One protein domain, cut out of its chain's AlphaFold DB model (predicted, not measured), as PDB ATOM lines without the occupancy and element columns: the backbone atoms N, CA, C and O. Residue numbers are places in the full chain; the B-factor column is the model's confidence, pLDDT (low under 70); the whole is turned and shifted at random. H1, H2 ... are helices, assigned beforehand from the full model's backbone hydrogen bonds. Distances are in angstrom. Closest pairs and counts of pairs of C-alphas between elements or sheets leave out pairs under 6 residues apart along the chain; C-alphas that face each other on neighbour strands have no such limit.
ATOM      1  N   PRO A  91     128.369 182.993 118.533       96.88
ATOM      2  CA  PRO A  91     129.428 183.165 119.535       96.88
ATOM      3  C   PRO A  91     129.810 184.628 119.797       96.88
ATOM      4  O   PRO A  91     129.987 185.024 120.948       96.88
ATOM      5  N   GLU A  92     129.828 185.457 118.759       97.25
ATOM      6  CA  GLU A  92     130.091 186.892 118.835       97.25
ATOM      7  C   GLU A  92     129.004 187.641 119.608       97.25
ATOM      8  O   GLU A  92     129.304 188.387 120.542       97.25
ATOM      9  N   ARG A  93     127.724 187.346 119.348       97.75
ATOM     10  CA  ARG A  93     126.612 187.904 120.132       97.75
ATOM     11  C   ARG A  93     126.641 187.395 121.571       97.75
ATOM     12  O   ARG A  93     126.327 188.146 122.494       97.75
ATOM     13  N   TYR A  94     127.052 186.146 121.788       98.19
ATOM     14  CA  TYR A  94     127.228 185.585 123.126       98.19
ATOM     15  C   TYR A  94     128.311 186.325 123.915       98.19
ATOM     16  O   TYR A  94     128.071 186.707 125.063       98.19
ATOM     17  N   ALA A  95     129.461 186.602 123.302       98.19
ATOM     18  CA  ALA A  95     130.545 187.339 123.938       98.19
ATOM     19  C   ALA A  95     130.139 188.782 124.290       98.19
ATOM     20  O   ALA A  95     130.308 189.217 125.431       98.19
ATOM     21  N   ILE A  96     129.496 189.504 123.364       98.12
ATOM     22  CA  ILE A  96     129.001 190.864 123.630       98.12
ATOM     23  C   ILE A  96     127.896 190.864 124.700       98.12
ATOM     24  O   ILE A  96     127.881 191.716 125.592       98.12
ATOM     25  N   HIS A  97     127.004 189.871 124.691       98.06
ATOM     26  CA  HIS A  97     125.996 189.709 125.738       98.06
ATOM     27  C   HIS A  97     126.629 189.480 127.120       98.06
ATOM     28  O   HIS A  97     126.134 190.005 128.119       98.06
ATOM     29  N   LYS A  98     127.750 188.752 127.201       98.06
ATOM     30  CA  LYS A  98     128.479 188.544 128.459       98.06
ATOM     31  C   LYS A  98     129.040 189.835 129.047       98.06
ATOM     32  O   LYS A  98     128.943 190.014 130.263       98.06
ATOM     33  N   LEU A  99     129.496 190.775 128.215       98.19
ATOM     34  CA  LEU A  99     129.891 192.112 128.677       98.19
ATOM     35  C   LEU A  99     128.726 192.839 129.367       98.19
ATOM     36  O   LEU A  99     128.923 193.497 130.386       98.19
ATOM     37  N   ILE A 100     127.499 192.686 128.866       96.94
ATOM     38  CA  ILE A 100     126.301 193.286 129.472       96.94
ATOM     39  C   ILE A 100     125.941 192.585 130.785       96.94
ATOM     40  O   ILE A 100     125.648 193.245 131.782       96.94
ATOM     41  N   VAL A 101     125.949 191.250 130.799       94.62
ATOM     42  CA  VAL A 101     125.588 190.460 131.987       94.62
ATOM     43  C   VAL A 101     126.567 190.688 133.138       94.62
ATOM     44  O   VAL A 101     126.122 190.748 134.285       94.62
ATOM     45  N   ALA A 102     127.857 190.885 132.850       95.25
ATOM     46  CA  ALA A 102     128.869 191.175 133.862       95.25
ATOM     47  C   ALA A 102     128.546 192.440 134.684       95.25
ATOM     48  O   ALA A 102     128.632 192.408 135.909       95.25
ATOM     49  N   ASP A 103     128.104 193.528 134.041       94.00
ATOM     50  CA  ASP A 103     127.672 194.760 134.729       94.00
ATOM     51  C   ASP A 103     126.333 194.579 135.476       94.00
ATOM     52  O   ASP A 103     126.077 195.233 136.485       94.00
ATOM     53  N   ARG A 104     125.477 193.652 135.023       90.06
ATOM     54  CA  ARG A 104     124.143 193.394 135.600       90.06
ATOM     55  C   ARG A 104     124.134 192.448 136.805       90.06
ATOM     56  O   ARG A 104     123.055 192.166 137.336       90.06
ATOM     57  N   ARG A 105     125.275 191.901 137.238       87.00
ATOM     58  CA  ARG A 105     125.301 190.971 138.381       87.00
ATOM     59  C   ARG A 105     124.845 191.673 139.663       87.00
ATOM     60  O   ARG A 105     125.391 192.698 140.047       87.00
ATOM     61  N   ARG A 106     123.862 191.073 140.351       75.62
ATOM     62  CA  ARG A 106     123.301 191.590 141.620       75.62
ATOM     63  C   ARG A 106     124.343 191.731 142.726       75.62
ATOM     64  O   ARG A 106     124.247 192.652 143.523       75.62
ATOM     65  N   ASP A 107     125.337 190.849 142.725       78.12
ATOM     66  CA  ASP A 107     126.449 190.855 143.682       78.12
ATOM     67  C   ASP A 107     127.492 191.951 143.343       78.12
ATOM     68  O   ASP A 107     128.534 192.046 143.983       78.12
ATOM     69  N   GLY A 108     127.221 192.775 142.323       78.81
ATOM     70  CA  GLY A 108     128.061 193.873 141.862       78.81
ATOM     71  C   GLY A 108     128.967 193.502 140.688       78.81
ATOM     72  O   GLY A 108     129.258 192.330 140.423       78.81
ATOM     73  N   ILE A 109     129.454 194.536 139.998       77.19
ATOM     74  CA  ILE A 109     130.406 194.421 138.881       77.19
ATOM     75  C   ILE A 109     131.758 193.817 139.314       77.19
ATOM     76  O   ILE A 109     132.492 193.276 138.487       77.19
ATOM     77  N   ASP A 110     132.068 193.864 140.610       81.06
ATOM     78  CA  ASP A 110     133.278 193.303 141.223       81.06
ATOM     79  C   ASP A 110     133.106 191.862 141.728       81.06
ATOM     80  O   ASP A 110     134.043 191.279 142.258       81.06
ATOM     81  N   SER A 111     131.927 191.261 141.549       90.44
ATOM     82  CA  SER A 111     131.693 189.878 141.967       90.44
ATOM     83  C   SER A 111     132.476 188.860 141.132       90.44
ATOM     84  O   SER A 111     132.670 189.042 139.927       90.44
ATOM     85  N   ASP A 112     132.803 187.710 141.728       90.94
ATOM     86  CA  ASP A 112     133.419 186.571 141.026       90.94
ATOM     87  C   ASP A 112     132.619 186.132 139.793       90.94
ATOM     88  O   ASP A 112     133.178 185.675 138.798       90.94
ATOM     89  N   LYS A 113     131.286 186.263 139.838       88.75
ATOM     90  CA  LYS A 113     130.412 185.955 138.696       88.75
ATOM     91  C   LYS A 113     130.615 186.958 137.565       88.75
ATOM     92  O   LYS A 113     130.699 186.542 136.416       88.75
ATOM     93  N   ALA A 114     130.709 188.248 137.890       93.31
ATOM     94  CA  ALA A 114     130.976 189.290 136.906       93.31
ATOM     95  C   ALA A 114     132.380 189.144 136.306       93.31
ATOM     96  O   ALA A 114     132.539 189.296 135.099       93.31
ATOM     97  N   PHE A 115     133.379 188.788 137.123       94.69
ATOM     98  CA  PHE A 115     134.717 188.445 136.642       94.69
ATOM     99  C   PHE A 115     134.672 187.266 135.662       94.69
ATOM    100  O   PHE A 115     135.125 187.402 134.534       94.69
ATOM    101  N   LYS A 116     134.021 186.156 136.030       96.19
ATOM    102  CA  LYS A 116     133.862 184.990 135.143       96.19
ATOM    103  C   LYS A 116     133.146 185.318 133.833       96.19
ATOM    104  O   LYS A 116     133.525 184.792 132.793       96.19
ATOM    105  N   ASP A 117     132.120 186.169 133.861       97.06
ATOM    106  CA  ASP A 117     131.449 186.602 132.631       97.06
ATOM    107  C   ASP A 117     132.377 187.440 131.736       97.06
ATOM    108  O   ASP A 117     132.352 187.261 130.521       97.06
ATOM    109  N   ARG A 118     133.214 188.313 132.318       97.50
ATOM    110  CA  ARG A 118     134.223 189.084 131.573       97.50
ATOM    111  C   ARG A 118     135.296 188.188 130.966       97.50
ATOM    112  O   ARG A 118     135.559 188.323 129.780       97.50
ATOM    113  N   GLU A 119     135.844 187.248 131.729       98.00
ATOM    114  CA  GLU A 119     136.834 186.288 131.222       98.00
ATOM    115  C   GLU A 119     136.261 185.451 130.073       98.00
ATOM    116  O   GLU A 119     136.904 185.263 129.045       98.00
ATOM    117  N   GLN A 120     135.007 185.006 130.200       98.06
ATOM    118  CA  GLN A 120     134.341 184.269 129.129       98.06
ATOM    119  C   GLN A 120     134.122 185.135 127.879       98.06
ATOM    120  O   GLN A 120     134.235 184.629 126.764       98.06
ATOM    121  N   ALA A 121     133.804 186.424 128.047       98.44
ATOM    122  CA  ALA A 121     133.702 187.360 126.932       98.44
ATOM    123  C   ALA A 121     135.064 187.580 126.259       98.44
ATOM    124  O   ALA A 121     135.142 187.477 125.040       98.44
ATOM    125  N   ALA A 122     136.113 187.844 127.046       98.44
ATOM    126  CA  ALA A 122     137.474 188.064 126.561       98.44
ATOM    127  C   ALA A 122     137.964 186.875 125.739       98.44
ATOM    128  O   ALA A 122     138.314 187.051 124.580       98.44
ATOM    129  N   TRP A 123     137.869 185.665 126.295       98.38
ATOM    130  CA  TRP A 123     138.317 184.451 125.623       98.38
ATOM    131  C   TRP A 123     137.618 184.223 124.277       98.38
ATOM    132  O   TRP A 123     138.267 183.900 123.284       98.38
ATOM    133  N   LEU A 124     136.296 184.422 124.219       98.00
ATOM    134  CA  LEU A 124     135.554 184.301 122.963       98.00
ATOM    135  C   LEU A 124     135.960 185.385 121.960       98.00
ATOM    136  O   LEU A 124     136.172 185.070 120.796       98.00
ATOM    137  N   ILE A 125     136.060 186.644 122.400       98.56
ATOM    138  CA  ILE A 125     136.443 187.776 121.542       98.56
ATOM    139  C   ILE A 125     137.839 187.564 120.967       98.56
ATOM    140  O   ILE A 125     138.004 187.702 119.763       98.56
ATOM    141  N   GLU A 126     138.811 187.198 121.799       97.75
ATOM    142  CA  GLU A 126     140.188 186.925 121.380       97.75
ATOM    143  C   GLU A 126     140.228 185.781 120.366       97.75
ATOM    144  O   GLU A 126     140.755 185.959 119.273       97.75
ATOM    145  N   SER A 127     139.563 184.660 120.662       97.31
ATOM    146  CA  SER A 127     139.511 183.515 119.747       97.31
ATOM    147  C   SER A 127     138.853 183.844 118.405       97.31
ATOM    148  O   SER A 127     139.265 183.310 117.382       97.31
ATOM    149  N   MET A 128     137.817 184.685 118.380       97.25
ATOM    150  CA  MET A 128     137.145 185.056 117.130       97.25
ATOM    151  C   MET A 128     137.856 186.173 116.377       97.25
ATOM    152  O   MET A 128     137.710 186.246 115.163       97.25
ATOM    153  N   ALA A 129     138.601 187.042 117.058       97.62
ATOM    154  CA  ALA A 129     139.350 188.115 116.411       97.62
ATOM    155  C   ALA A 129     140.441 187.574 115.473       97.62
ATOM    156  O   ALA A 129     140.779 188.238 114.499       97.62
ATOM    157  N   GLU A 130     140.952 186.366 115.735       96.19
ATOM    158  CA  GLU A 130     141.950 185.699 114.890       96.19
ATOM    159  C   GLU A 130     141.388 185.306 113.514       96.19
ATOM    160  O   GLU A 130     142.002 185.604 112.491       96.19
ATOM    161  N   ASP A 131     140.204 184.684 113.475       96.06
ATOM    162  CA  ASP A 131     139.660 184.089 112.243       96.06
ATOM    163  C   ASP A 131     138.466 184.856 111.650       96.06
ATOM    164  O   ASP A 131     138.149 184.732 110.465       96.06
ATOM    165  N   ARG A 132     137.735 185.600 112.486       96.44
ATOM    166  CA  ARG A 132     136.440 186.225 112.174       96.44
ATOM    167  C   ARG A 132     136.295 187.631 112.793       96.44
ATOM    168  O   ARG A 132     135.265 187.917 113.413       96.44
ATOM    169  N   PRO A 133     137.272 188.543 112.619       97.94
ATOM    170  CA  PRO A 133     137.240 189.873 113.241       97.94
ATOM    171  C   PRO A 133     136.009 190.695 112.831       97.94
ATOM    172  O   PRO A 133     135.395 191.350 113.673       97.94
ATOM    173  N   ALA A 134     135.570 190.590 111.571       98.19
ATOM    174  CA  ALA A 134     134.382 191.292 111.087       98.19
ATOM    175  C   ALA A 134     133.108 190.919 111.871       98.19
ATOM    176  O   ALA A 134     132.353 191.808 112.253       98.19
ATOM    177  N   ASP A 135     132.901 189.634 112.195       97.69
ATOM    178  CA  ASP A 135     131.741 189.195 112.989       97.69
ATOM    179  C   ASP A 135     131.773 189.803 114.404       97.69
ATOM    180  O   ASP A 135     130.744 190.245 114.923       97.69
ATOM    181  N   VAL A 136     132.957 189.865 115.030       98.50
ATOM    182  CA  VAL A 136     133.141 190.505 116.346       98.50
ATOM    183  C   VAL A 136     132.775 191.985 116.272       98.50
ATOM    184  O   VAL A 136     132.006 192.481 117.104       98.50
ATOM    185  N   TRP A 137     133.305 192.688 115.271       98.62
ATOM    186  CA  TRP A 137     133.076 194.116 115.093       98.62
ATOM    187  C   TRP A 137     131.609 194.437 114.800       98.62
ATOM    188  O   TRP A 137     131.033 195.316 115.444       98.62
ATOM    189  N   GLU A 138     130.967 193.691 113.901       98.19
ATOM    190  CA  GLU A 138     129.548 193.852 113.575       98.19
ATOM    191  C   GLU A 138     128.654 193.614 114.795       98.19
ATOM    192  O   GLU A 138     127.759 194.417 115.081       98.19
ATOM    193  N   ALA A 139     128.916 192.555 115.570       98.12
ATOM    194  CA  ALA A 139     128.159 192.263 116.782       98.12
ATOM    195  C   ALA A 139     128.312 193.365 117.841       98.12
ATOM    196  O   ALA A 139     127.330 193.713 118.510       98.12
ATOM    197  N   TYR A 140     129.517 193.924 117.981       98.50
ATOM    198  CA  TYR A 140     129.783 195.059 118.861       98.50
ATOM    199  C   TYR A 140     129.049 196.321 118.393       98.50
ATOM    200  O   TYR A 140     128.350 196.945 119.194       98.50
ATOM    201  N   GLN A 141     129.134 196.675 117.108       98.44
ATOM    202  CA  GLN A 141     128.462 197.852 116.547       98.44
ATOM    203  C   GLN A 141     126.940 197.765 116.669       98.44
ATOM    204  O   GLN A 141     126.307 198.720 117.126       98.44
ATOM    205  N   ASP A 142     126.352 196.608 116.352       98.06
ATOM    206  CA  ASP A 142     124.922 196.372 116.549       98.06
ATOM    207  C   ASP A 142     124.527 196.597 118.016       98.06
ATOM    208  O   ASP A 142     123.600 197.355 118.308       98.06
ATOM    209  N   ALA A 143     125.274 196.024 118.965       97.88
ATOM    210  CA  ALA A 143     124.998 196.201 120.387       97.88
ATOM    211  C   ALA A 143     125.137 197.665 120.849       97.88
ATOM    212  O   ALA A 143     124.315 198.142 121.638       97.88
ATOM    213  N   MET A 144     126.125 198.402 120.336       98.25
ATOM    214  CA  MET A 144     126.304 199.832 120.617       98.25
ATOM    215  C   MET A 144     125.177 200.689 120.013       98.25
ATOM    216  O   MET A 144     124.784 201.700 120.606       98.25
ATOM    217  N   GLY A 145     124.593 200.254 118.891       97.69
ATOM    218  CA  GLY A 145     123.438 200.874 118.238       97.69
ATOM    219  C   GLY A 145     122.105 200.683 118.975       97.69
ATOM    220  O   GLY A 145     121.178 201.467 118.780       97.69
ATOM    221  N   ARG A 146     121.997 199.705 119.889       95.81
ATOM    222  CA  ARG A 146     120.743 199.370 120.605       95.81
ATOM    223  C   ARG A 146     120.314 200.383 121.670       95.81
ATOM    224  O   ARG A 146     119.213 200.277 122.211       95.81
ATOM    225  N   GLY A 147     121.158 201.367 121.981       96.31
ATOM    226  CA  GLY A 147     120.786 202.542 122.773       96.31
ATOM    227  C   GLY A 147     121.716 202.861 123.953       96.31
ATOM    228  O   GLY A 147     122.665 202.129 124.233       96.31
ATOM    229  N   PRO A 148     121.458 203.968 124.680       96.94
ATOM    230  CA  PRO A 148     122.358 204.484 125.717       96.94
ATOM    231  C   PRO A 148     122.675 203.485 126.836       96.94
ATOM    232  O   PRO A 148     123.838 203.323 127.194       96.94
ATOM    233  N   LYS A 149     121.661 202.761 127.339       94.75
ATOM    234  CA  LYS A 149     121.852 201.753 128.397       94.75
ATOM    235  C   LYS A 149     122.771 200.613 127.946       94.75
ATOM    236  O   LYS A 149     123.530 200.099 128.754       94.75
ATOM    237  N   TRP A 150     122.723 200.211 126.675       97.44
ATOM    238  CA  TRP A 150     123.619 199.179 126.142       97.44
ATOM    239  C   TRP A 150     125.065 199.669 126.119       97.44
ATOM    240  O   TRP A 150     125.937 199.022 126.698       97.44
ATOM    241  N   ARG A 151     125.288 200.856 125.538       98.00
ATOM    242  CA  ARG A 151     126.609 201.497 125.468       98.00
ATOM    243  C   ARG A 151     127.241 201.665 126.844       98.00
ATOM    244  O   ARG A 151     128.417 201.369 127.022       98.00
ATOM    245  N   GLU A 152     126.454 202.100 127.824       97.06
ATOM    246  CA  GLU A 152     126.920 202.270 129.196       97.06
ATOM    247  C   GLU A 152     127.368 200.946 129.827       97.06
ATOM    248  O   GLU A 152     128.476 200.865 130.354       97.06
ATOM    249  N   ARG A 153     126.541 199.895 129.748       96.56
ATOM    250  CA  ARG A 153     126.857 198.584 130.341       96.56
ATOM    251  C   ARG A 153     128.095 197.952 129.714       96.56
ATOM    252  O   ARG A 153     128.989 197.507 130.428       96.56
ATOM    253  N   ILE A 154     128.158 197.953 128.382       98.12
ATOM    254  CA  ILE A 154     129.306 197.430 127.636       98.12
ATOM    255  C   ILE A 154     130.560 198.237 127.988       98.12
ATOM    256  O   ILE A 154     131.585 197.656 128.343       98.12
ATOM    257  N   GLY A 155     130.463 199.570 127.985       97.69
ATOM    258  CA  GLY A 155     131.564 200.462 128.339       97.69
ATOM    259  C   GLY A 155     132.100 200.231 129.752       97.69
ATOM    260  O   GLY A 155     133.315 200.156 129.934       97.69
ATOM    261  N   ARG A 156     131.226 200.051 130.754       96.75
ATOM    262  CA  ARG A 156     131.628 199.761 132.143       96.75
ATOM    263  C   ARG A 156     132.384 198.441 132.274       96.75
ATOM    264  O   ARG A 156     133.386 198.399 132.986       96.75
ATOM    265  N   SER A 157     131.951 197.396 131.570       97.12
ATOM    266  CA  SER A 157     132.689 196.129 131.523       97.12
ATOM    267  C   SER A 157     134.043 196.298 130.831       97.12
ATOM    268  O   SER A 157     135.068 195.931 131.401       97.12
ATOM    269  N   LEU A 158     134.075 196.947 129.663       97.88
ATOM    270  CA  LEU A 158     135.307 197.164 128.898       97.88
ATOM    271  C   LEU A 158     136.293 198.130 129.570       97.88
ATOM    272  O   LEU A 158     137.482 198.073 129.281       97.88
ATOM    273  N   ASN A 159     135.849 199.025 130.458       96.62
ATOM    274  CA  ASN A 159     136.752 199.865 131.263       96.62
ATOM    275  C   ASN A 159     137.678 199.022 132.156       96.62
ATOM    276  O   ASN A 159     138.746 199.484 132.546       96.62
ATOM    277  N   ARG A 160     137.272 197.788 132.476       94.94
ATOM    278  CA  ARG A 160     138.034 196.828 133.284       94.94
ATOM    279  C   ARG A 160     138.788 195.800 132.433       94.94
ATOM    280  O   ARG A 160     139.446 194.931 132.986       94.94
ATOM    281  N   MET A 161     138.664 195.876 131.107       97.25
ATOM    282  CA  MET A 161     139.180 194.897 130.148       97.25
ATOM    283  C   MET A 161     139.893 195.632 129.008       97.25
ATOM    284  O   MET A 161     139.452 195.601 127.860       97.25
ATOM    285  N   SER A 162     140.964 196.364 129.326       97.12
ATOM    286  CA  SER A 162     141.664 197.213 128.349       97.12
ATOM    287  C   SER A 162     142.210 196.421 127.157       97.12
ATOM    288  O   SER A 162     142.101 196.894 126.030       97.12
ATOM    289  N   ALA A 163     142.730 195.211 127.391       98.00
ATOM    290  CA  ALA A 163     143.183 194.310 126.333       98.00
ATOM    291  C   ALA A 163     142.029 193.919 125.396       98.00
ATOM    292  O   ALA A 163     142.092 194.201 124.207       98.00
ATOM    293  N   THR A 164     140.927 193.395 125.942       98.44
ATOM    294  CA  THR A 164     139.747 193.017 125.149       98.44
ATOM    295  C   THR A 164     139.141 194.201 124.398       98.44
ATOM    296  O   THR A 164     138.721 194.050 123.256       98.44
ATOM    297  N   ARG A 165     139.105 195.396 125.006       98.44
ATOM    298  CA  ARG A 165     138.671 196.616 124.309       98.44
ATOM    299  C   ARG A 165     139.523 196.859 123.069       98.44
ATOM    300  O   ARG A 165     138.967 197.070 121.998       98.44
ATOM    301  N   LYS A 166     140.846 196.811 123.228       98.31
ATOM    302  CA  LYS A 166     141.790 197.008 122.132       98.31
ATOM    303  C   LYS A 166     141.576 195.966 121.027       98.31
ATOM    304  O   LYS A 166     141.492 196.347 119.870       98.31
ATOM    305  N   THR A 167     141.386 194.694 121.381       98.44
ATOM    306  CA  THR A 167     141.086 193.623 120.415       98.44
ATOM    307  C   THR A 167     139.824 193.915 119.600       98.44
ATOM    308  O   THR A 167     139.837 193.769 118.383       98.44
ATOM    309  N   ILE A 168     138.738 194.370 120.239       98.31
ATOM    310  CA  ILE A 168     137.507 194.755 119.524       98.31
ATOM    311  C   ILE A 168     137.772 195.929 118.571       98.31
ATOM    312  O   ILE A 168     137.268 195.931 117.454       98.31
ATOM    313  N   GLU A 169     138.531 196.936 119.008       97.81
ATOM    314  CA  GLU A 169     138.864 198.109 118.187       97.81
ATOM    315  C   GLU A 169     139.745 197.737 116.982       97.81
ATOM    316  O   GLU A 169     139.546 198.273 115.896       97.81
ATOM    317  N   GLU A 170     140.671 196.788 117.142       97.94
ATOM    318  CA  GLU A 170     141.502 196.256 116.054       97.94
ATOM    319  C   GLU A 170     140.686 195.453 115.028       97.94
ATOM    320  O   GLU A 170     141.035 195.456 113.853       97.94
ATOM    321  N   CYS A 171     139.565 194.843 115.430       97.50
ATOM    322  CA  CYS A 171     138.652 194.148 114.511       97.50
ATOM    323  C   CYS A 171     137.925 195.085 113.527       97.50
ATOM    324  O   CYS A 171     137.252 194.605 112.617       97.50
ATOM    325  N   ALA A 172     138.000 196.407 113.725       93.50
ATOM    326  CA  ALA A 172     137.397 197.396 112.833       93.50
ATOM    327  C   ALA A 172     138.209 197.658 111.550       93.50
ATOM    328  O   ALA A 172     137.699 198.330 110.648       93.50
TER     329      ALA A 172
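This is residues 91 to 172 of the 173 residues of an uncharacterized protein of Roseovarius sp. A-2 (UniProt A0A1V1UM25). H1 and the longer H2 form a helical hairpin; H3 and H4 make a V that meets at residues 145 to 148 and opens toward the hairpin, H4 crossing H1 and the start of H3 packing on the end of H2. H5 packs on H2 and H3 and stays away from H1. The printed part has 82 residues, with five named helices in the order H1, H2, H3, H4, H5 and no named strand: it is all helix. It is compact, with a radius of gyration of the C-alphas of 11.5 A, and spans 34 by 25 by 20 A.

H1 covers residues 91 to 103, 19.2 A from first to last C-alpha, and begins with C-alpha 91 at (129.428, 183.165, 119.535). H2, residues 112 to 131, is the longest at 29.6 A; its C-alpha 131 is at (139.660, 184.089, 112.243). H3 covers residues 133 to 145, 18.3 A, H4 residues 148 to 158, 15.2 A, and H5 residues 162 to 170, 12.3 A, ending with C-alpha 170 at (141.502, 196.256, 116.054).

H1 and H2 are a helical hairpin: they touch at a shallow tilt of 27 degrees, opposite ways, the closest C-alphas being those of Ala 102 and Ala 114, 4.2 A apart. With residues 92 to 96 alone, H1 touches H3 at a steep tilt of 44 degrees, the same way; the closest C-alphas, of Glu 92 and Val 136, are 5.3 A apart. H1 also touches H4, about perpendicular at 90 degrees, with the C-alphas of Ile 100 and Arg 153 closest at 5.4 A. Residues 125 to 129 of H2 touch residues 135 to 136 of H3, with the C-alphas of Ala 129 and Val 136 closest at 6.7 A. H3 and H4 touch only at the corner by their link, the closest C-alphas being those of Met 144 and Arg 151, 5.1 A apart. H5 touches residues 122 to 129 of H2 at a shallow tilt of 30 degrees, the same way; the closest C-alphas, of Ala 122 and Thr 164, are 5.6 A apart. H5 touches H3 about perpendicular at 76 degrees, with the C-alphas of Trp 137 and Ile 168 closest at 6.3 A. H1 and H5 are apart. In H3, H4 and H5 every O i to N i+4 pair is within hydrogen-bond range; in H1 it is 8 of 9 and in H2 14 of 16. The packing of the helices is mostly crossed, only just: 2 of 6 pairs are at a shallow tilt.

The two C-alphas farthest apart are those of Asp 107 and Asp 131, at 34.8 A. The links H2 to H3, H3 to H4 and H4 to H5 are tight; the link H1 to H2, with 8 residues, is short. The printed part has no cut. Its mean pLDDT is 95.7, and no printed residue is under 70.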